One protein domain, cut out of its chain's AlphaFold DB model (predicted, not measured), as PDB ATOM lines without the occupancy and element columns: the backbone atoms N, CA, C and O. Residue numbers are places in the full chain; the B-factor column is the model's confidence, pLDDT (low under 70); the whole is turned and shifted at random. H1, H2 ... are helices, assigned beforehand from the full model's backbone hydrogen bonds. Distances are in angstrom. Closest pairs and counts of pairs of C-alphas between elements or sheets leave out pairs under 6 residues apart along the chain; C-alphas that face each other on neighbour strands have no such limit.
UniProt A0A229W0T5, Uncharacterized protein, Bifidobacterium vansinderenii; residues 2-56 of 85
ATOM      1  N   LEU A   2     192.352 202.838 181.075       73.00
ATOM      2  CA  LEU A   2     191.646 203.519 182.182       73.00
ATOM      3  C   LEU A   2     191.946 202.962 183.587       73.00
ATOM      4  O   LEU A   2     192.101 203.729 184.525       73.00
ATOM      5  N   ALA A   3     192.065 201.639 183.734       80.25
ATOM      6  CA  ALA A   3     192.361 201.023 185.029       80.25
ATOM      7  C   ALA A   3     193.786 201.317 185.537       80.25
ATOM      8  O   ALA A   3     193.992 201.381 186.743       80.25
ATOM      9  N   LEU A   4     194.754 201.496 184.627       77.69
ATOM     10  CA  LEU A   4     196.126 201.859 184.992       77.69
ATOM     11  C   LEU A   4     196.194 203.334 185.394       77.69
ATOM     12  O   LEU A   4     196.744 203.633 186.442       77.69
ATOM     13  N   GLN A   5     195.545 204.219 184.631       78.88
ATOM     14  CA  GLN A   5     195.423 205.638 184.976       78.88
ATOM     15  C   GLN A   5     194.780 205.820 186.357       78.88
ATOM     16  O   GLN A   5     195.364 206.439 187.229       78.88
ATOM     17  N   ALA A   6     193.634 205.178 186.600       84.12
ATOM     18  CA  ALA A   6     192.952 205.254 187.892       84.12
ATOM     19  C   ALA A   6     193.794 204.685 189.051       84.12
ATOM     20  O   ALA A   6     193.661 205.122 190.192       84.12
ATOM     21  N   TYR A   7     194.651 203.697 188.773       84.00
ATOM     22  CA  TYR A   7     195.615 203.195 189.747       84.00
ATOM     23  C   TYR A   7     196.754 204.189 190.002       84.00
ATOM     24  O   TYR A   7     197.198 204.285 191.138       84.00
ATOM     25  N   GLU A   8     197.235 204.906 188.988       82.75
ATOM     26  CA  GLU A   8     198.296 205.908 189.131       82.75
ATOM     27  C   GLU A   8     197.790 207.190 189.795       82.75
ATOM     28  O   GLU A   8     198.473 207.724 190.662       82.75
ATOM     29  N   ASP A   9     196.561 207.614 189.494       85.69
ATOM     30  CA  ASP A   9     195.934 208.818 190.051       85.69
ATOM     31  C   ASP A   9     195.758 208.747 191.580       85.69
ATOM     32  O   ASP A   9     195.708 209.775 192.254       85.69
ATOM     33  N   ARG A  10     195.675 207.538 192.158       87.56
ATOM     34  CA  ARG A  10     195.634 207.364 193.622       87.56
ATOM     35  C   ARG A  10     197.015 207.418 194.279       87.56
ATOM     36  O   ARG A  10     197.083 207.547 195.502       87.56
ATOM     37  N   LEU A  11     198.104 207.279 193.521       85.25
ATOM     38  CA  LEU A  11     199.458 207.262 194.069       85.25
ATOM     39  C   LEU A  11     200.001 208.681 194.239       85.25
ATOM     40  O   LEU A  11     199.811 209.561 193.406       85.25
ATOM     41  N   CYS A  12     200.750 208.892 195.313       78.94
ATOM     42  CA  CYS A  12     201.554 210.081 195.497       78.94
ATOM     43  C   CYS A  12     202.665 210.095 194.433       78.94
ATOM     44  O   CYS A  12     203.475 209.163 194.391       78.94
ATOM     45  N   PRO A  13     202.782 211.162 193.628       70.62
ATOM     46  CA  PRO A  13     203.775 211.234 192.560       70.62
ATOM     47  C   PRO A  13     205.222 211.292 193.080       70.62
ATOM     48  O   PRO A  13     206.154 211.033 192.328       70.62
ATOM     49  N   ILE A  14     205.425 211.601 194.369       68.00
ATOM     50  CA  ILE A  14     206.756 211.745 194.984       68.00
ATOM     51  C   ILE A  14     207.288 210.410 195.522       68.00
ATOM     52  O   ILE A  14     208.486 210.116 195.398       68.00
ATOM     53  N   CYS A  15     206.420 209.630 196.173       72.25
ATOM     54  CA  CYS A  15     206.806 208.424 196.909       72.25
ATOM     55  C   CYS A  15     206.159 207.129 196.398       72.25
ATOM     56  O   CYS A  15     206.566 206.056 196.834       72.25
ATOM     57  N   GLY A  16     205.179 207.207 195.492       76.06
ATOM     58  CA  GLY A  16     204.499 206.049 194.904       76.06
ATOM     59  C   GLY A  16     203.541 205.308 195.845       76.06
ATOM     60  O   GLY A  16     203.010 204.266 195.467       76.06
ATOM     61  N   MET A  17     203.313 205.811 197.061       80.38
ATOM     62  CA  MET A  17     202.334 205.266 198.010       80.38
ATOM     63  C   MET A  17     200.931 205.791 197.704       80.38
ATOM     64  O   MET A  17     200.800 206.863 197.131       80.38
ATOM     65  N   ASP A  18     199.879 205.087 198.122       85.38
ATOM     66  CA  ASP A  18     198.520 205.638 198.080       85.38
ATOM     67  C   ASP A  18     198.462 206.986 198.823       85.38
ATOM     68  O   ASP A  18     198.885 207.089 199.977       85.38
ATOM     69  N   SER A  19     197.974 208.024 198.151       83.75
ATOM     70  CA  SER A  19     197.919 209.394 198.667       83.75
ATOM     71  C   SER A  19     197.013 209.535 199.892       83.75
ATOM     72  O   SER A  19     197.317 210.346 200.765       83.75
ATOM     73  N   ALA A  20     195.977 208.700 200.028       84.50
ATOM     74  CA  ALA A  20     195.136 208.660 201.225       84.50
ATOM     75  C   ALA A  20     195.877 208.099 202.451       84.50
ATOM     76  O   ALA A  20     195.426 208.283 203.575       84.50
ATOM     77  N   ILE A  21     197.002 207.409 202.241       83.50
ATOM     78  CA  ILE A  21     197.895 206.954 203.312       83.50
ATOM     79  C   ILE A  21     199.038 207.953 203.500       83.50
ATOM     80  O   ILE A  21     199.331 208.352 204.616       83.50
ATOM     81  N   CYS A  22     199.703 208.364 202.418       76.25
ATOM     82  CA  CYS A  22     200.915 209.179 202.503       76.25
ATOM     83  C   CYS A  22     200.654 210.632 202.942       76.25
ATOM     84  O   CYS A  22     201.565 211.259 203.482       76.25
ATOM     85  N   HIS A  23     199.458 211.178 202.706       81.12
ATOM     86  CA  HIS A  23     199.088 212.531 203.144       81.12
ATOM     87  C   HIS A  23     198.344 212.552 204.491       81.12
ATOM     88  O   HIS A  23     197.989 213.629 204.964       81.12
ATOM     89  N   ASP A  24     198.122 211.389 205.111       85.19
ATOM     90  CA  ASP A  24     197.515 211.247 206.436       85.19
ATOM     91  C   ASP A  24     198.570 210.704 207.411       85.19
ATOM     92  O   ASP A  24     198.940 209.529 207.375       85.19
ATOM     93  N   GLN A  25     199.095 211.591 208.262       77.12
ATOM     94  CA  GLN A  25     200.190 211.264 209.176       77.12
ATOM     95  C   GLN A  25     199.808 210.156 210.166       77.12
ATOM     96  O   GLN A  25     200.575 209.208 210.335       77.12
ATOM     97  N   ASP A  26     198.623 210.242 210.773       83.88
ATOM     98  CA  ASP A  26     198.166 209.269 211.768       83.88
ATOM     99  C   ASP A  26     198.029 207.884 211.125       83.88
ATOM    100  O   ASP A  26     198.462 206.864 211.677       83.88
ATOM    101  N   ARG A  27     197.485 207.839 209.902       80.06
ATOM    102  CA  ARG A  27     197.322 206.590 209.157       80.06
ATOM    103  C   ARG A  27     198.655 205.984 208.729       80.06
ATOM    104  O   ARG A  27     198.809 204.759 208.756       80.06
ATOM    105  N   PHE A  28     199.611 206.818 208.329       80.56
ATOM    106  CA  PHE A  28     200.963 206.380 208.006       80.56
ATOM    107  C   PHE A  28     201.664 205.782 209.231       80.56
ATOM    108  O   PHE A  28     202.201 204.677 209.145       80.56
ATOM    109  N   GLU A  29     201.627 206.473 210.374       78.31
ATOM    110  CA  GLU A  29     202.260 206.027 211.620       78.31
ATOM    111  C   GLU A  29     201.672 204.699 212.114       78.31
ATOM    112  O   GLU A  29     202.420 203.797 212.500       78.31
ATOM    113  N   GLU A  30     200.351 204.525 212.015       84.69
ATOM    114  CA  GLU A  30     199.672 203.270 212.347       84.69
ATOM    115  C   GLU A  30     200.166 202.101 211.474       84.69
ATOM    116  O   GLU A  30     200.497 201.025 211.981       84.69
ATOM    117  N   LEU A  31     200.251 202.298 210.155       80.00
ATOM    118  CA  LEU A  31     200.704 201.262 209.223       80.00
ATOM    119  C   LEU A  31     202.200 200.970 209.358       80.00
ATOM    120  O   LEU A  31     202.614 199.815 209.239       80.00
ATOM    121  N   HIS A  32     203.003 201.994 209.631       78.19
ATOM    122  CA  HIS A  32     204.426 201.851 209.904       78.19
ATOM    123  C   HIS A  32     204.665 201.046 211.190       78.19
ATOM    124  O   HIS A  32     205.441 200.092 211.174       78.19
ATOM    125  N   ALA A  33     203.939 201.340 212.274       79.81
ATOM    126  CA  ALA A  33     204.014 200.581 213.525       79.81
ATOM    127  C   ALA A  33     203.615 199.102 213.352       79.81
ATOM    128  O   ALA A  33     204.120 198.231 214.058       79.81
ATOM    129  N   GLN A  34     202.737 198.810 212.389       83.75
ATOM    130  CA  GLN A  34     202.335 197.450 212.017       83.75
ATOM    131  C   GLN A  34     203.311 196.763 211.040       83.75
ATOM    132  O   GLN A  34     203.049 195.632 210.632       83.75
ATOM    133  N   GLY A  35     204.397 197.426 210.622       74.88
ATOM    134  CA  GLY A  35     205.341 196.904 209.625       74.88
ATOM    135  C   GLY A  35     204.733 196.747 208.229       74.88
ATOM    136  O   GLY A  35     205.211 195.959 207.424       74.88
ATOM    137  N   ARG A  36     203.636 197.453 207.935       72.06
ATOM    138  CA  ARG A  36     202.924 197.371 206.647       72.06
ATOM    139  C   ARG A  36     203.417 198.387 205.624       72.06
ATOM    140  O   ARG A  36     202.999 198.341 204.468       72.06
ATOM    141  N   VAL A  37     204.280 199.300 206.055       66.44
ATOM    142  CA  VAL A  37     205.043 200.193 205.191       66.44
ATOM    143  C   VAL A  37     206.472 199.672 205.144       66.44
ATOM    144  O   VAL A  37     207.218 199.807 206.109       66.44
ATOM    145  N   GLU A  38     206.843 199.079 204.015       62.25
ATOM    146  CA  GLU A  38     208.213 198.647 203.746       62.25
ATOM    147  C   GLU A  38     209.013 199.820 203.168       62.25
ATOM    148  O   GLU A  38     208.588 200.474 202.208       62.25
ATOM    149  N   LEU A  39     210.192 200.092 203.730       56.09
ATOM    150  CA  LEU A  39     211.137 201.033 203.131       56.09
ATOM    151  C   LEU A  39     211.710 200.399 201.858       56.09
ATOM    152  O   LEU A  39     212.550 199.503 201.908       56.09
ATOM    153  N   CYS A  40     211.275 200.876 200.693       55.16
ATOM    154  CA  CYS A  40     211.889 200.490 199.428       55.16
ATOM    155  C   CYS A  40     213.341 200.991 199.391       55.16
ATOM    156  O   CYS A  40     213.591 202.197 199.377       55.16
ATOM    157  N   PHE A  41     214.307 200.072 199.337       47.09
ATOM    158  CA  PHE A  41     215.734 200.412 199.316       47.09
ATOM    159  C   PHE A  41     216.107 201.348 198.151       47.09
ATOM    160  O   PHE A  41     216.872 202.291 198.331       47.09
ATOM    161  N   ALA A  42     215.499 201.158 196.975       53.31
ATOM    162  CA  ALA A  42     215.708 202.045 195.830       53.31
ATOM    163  C   ALA A  42     215.210 203.478 196.101       53.31
ATOM    164  O   ALA A  42     215.857 204.442 195.703       53.31
ATOM    165  N   GLN A  43     214.093 203.626 196.823       64.69
ATOM    166  CA  GLN A  43     213.559 204.929 197.225       64.69
ATOM    167  C   GLN A  43     214.461 205.615 198.262       64.69
ATOM    168  O   GLN A  43     214.675 206.825 198.192       64.69
ATOM    169  N   TYR A  44     215.011 204.840 199.201       63.91
ATOM    170  CA  TYR A  44     215.986 205.321 200.179       63.91
ATOM    171  C   TYR A  44     217.259 205.847 199.496       63.91
ATOM    172  O   TYR A  44     217.612 207.011 199.689       63.91
ATOM    173  N   GLU A  45     217.901 205.044 198.637       63.88
ATOM    174  CA  GLU A  45     219.117 205.456 197.917       63.88
ATOM    175  C   GLU A  45     218.863 206.639 196.976       63.88
ATOM    176  O   GLU A  45     219.696 207.537 196.879       63.88
ATOM    177  N   ARG A  46     217.685 206.703 196.340       69.38
ATOM    178  CA  ARG A  46     217.274 207.862 195.532       69.38
ATOM    179  C   ARG A  46     217.250 209.146 196.361       69.38
ATOM    180  O   ARG A  46     217.836 210.147 195.960       69.38
ATOM    181  N   ASN A  47     216.561 209.132 197.502       73.62
ATOM    182  CA  ASN A  47     216.454 210.312 198.360       73.62
ATOM    183  C   ASN A  47     217.825 210.717 198.924       73.62
ATOM    184  O   ASN A  47     218.110 211.909 199.020       73.62
ATOM    185  N   ARG A  48     218.687 209.737 199.228       71.62
ATOM    186  CA  ARG A  48     220.082 209.964 199.626       71.62
ATOM    187  C   ARG A  48     220.871 210.678 198.523       71.62
ATOM    188  O   ARG A  48     221.453 211.724 198.787       71.62
ATOM    189  N   ALA A  49     220.821 210.171 197.290       72.44
ATOM    190  CA  ALA A  49     221.510 210.757 196.139       72.44
ATOM    191  C   ALA A  49     221.009 212.175 195.799       72.44
ATOM    192  O   ALA A  49     221.807 213.046 195.465       72.44
ATOM    193  N   LEU A  50     219.701 212.440 195.921       74.69
ATOM    194  CA  LEU A  50     219.142 213.790 195.754       74.69
ATOM    195  C   LEU A  50     219.625 214.760 196.843       74.69
ATOM    196  O   LEU A  50     219.865 215.928 196.548       74.69
ATOM    197  N   GLY A  51     219.775 214.287 198.085       76.94
ATOM    198  CA  GLY A  51     220.385 215.067 199.165       76.94
ATOM    199  C   GLY A  51     221.830 215.439 198.841       76.94
ATOM    200  O   GLY A  51     222.162 216.619 198.796       76.94
ATOM    201  N   GLU A  52     222.655 214.446 198.494       78.50
ATOM    202  CA  GLU A  52     224.053 214.659 198.085       78.50
ATOM    203  C   GLU A  52     224.174 215.633 196.908       78.50
ATOM    204  O   GLU A  52     225.061 216.484 196.882       78.50
ATOM    205  N   TYR A  53     223.260 215.533 195.943       75.25
ATOM    206  CA  TYR A  53     223.212 216.434 194.803       75.25
ATOM    207  C   TYR A  53     222.925 217.883 195.211       75.25
ATOM    208  O   TYR A  53     223.655 218.789 194.804       75.25
ATOM    209  N   ARG A  54     221.901 218.113 196.041       74.12
ATOM    210  CA  ARG A  54     221.561 219.454 196.543       74.12
ATOM    211  C   ARG A  54     222.711 220.065 197.344       74.12
ATOM    212  O   ARG A  54     223.024 221.241 197.165       74.12
ATOM    213  N   ASP A  55     223.382 219.246 198.149       81.94
ATOM    214  CA  ASP A  55     224.483 219.665 199.018       81.94
ATOM    215  C   ASP A  55     225.810 219.871 198.260       81.94
ATOM    216  O   ASP A  55     226.739 220.483 198.788       81.94
ATOM    217  N   SER A  56     225.908 219.419 197.004       81.12
ATOM    218  CA  SER A  56     227.125 219.516 196.178       81.12
ATOM    219  C   SER A  56     227.486 220.939 195.719       81.12
ATOM    220  O   SER A  56     228.565 221.154 195.166       81.12
TER     221      SER A  56
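What this domain is: This is residues 2 to 56 of the 85 residues of an uncharacterized protein of Bifidobacterium vansinderenii (UniProt A0A229W0T5). A loose, open string of four helices: the longest, H4, is an arm that reaches away from the other three, and its residues 48 to 55 stick out with Ser 56. At the other end of the longest axis H1, H2 and H3 follow one another in a spread-out row, with H2 between H1 and H3, and few contacts join the parts. The printed part has 55 residues, with four named helices in the order H1, H2, H3, H4 and no named strand; the class is all helix. The whole is loose, with a radius of gyration of the C-alphas of 13.6 A, and flat, spanning 39 by 32 by 17 A.

How they stand to each other: H4, residues 41 to 55, touches no helix. It is apart from H3, residues 25 to 33, from H2, residues 19 to 22, and from H1, residues 2 to 9. H2 and H3 only just touch, with 3 pairs of C-alphas within 8 A, and touch only at the corner by their tight link; their closest C-alphas, those of Ile 21 and Phe 28, are 5.6 A apart. H1 is apart from H2 and from H3. In H1, H3 and H4 every pair of O i and N i+4 is within hydrogen-bond range; H2, with four residues, is too short for such a pair, and its one pair of O i and N i+3 is not within range.

Where its parts are: H4 is 21.1 A long, from C-alpha 41 at (215.734, 200.412, 199.316) to C-alpha 55 at (224.483, 219.665, 199.018). H3 is 12.2 A long, H2 4.9 A and H1 10.4 A, with C-alpha 2 at (191.646, 203.519, 182.182).

The domain as a whole: The C-alphas of Leu 2 and Ser 56, the two farthest apart, are 41.4 A from each other. The printed part has no cut and no long link. Its mean pLDDT is 75.7 in this model; residue 14 and residues 37 to 46 are under 70.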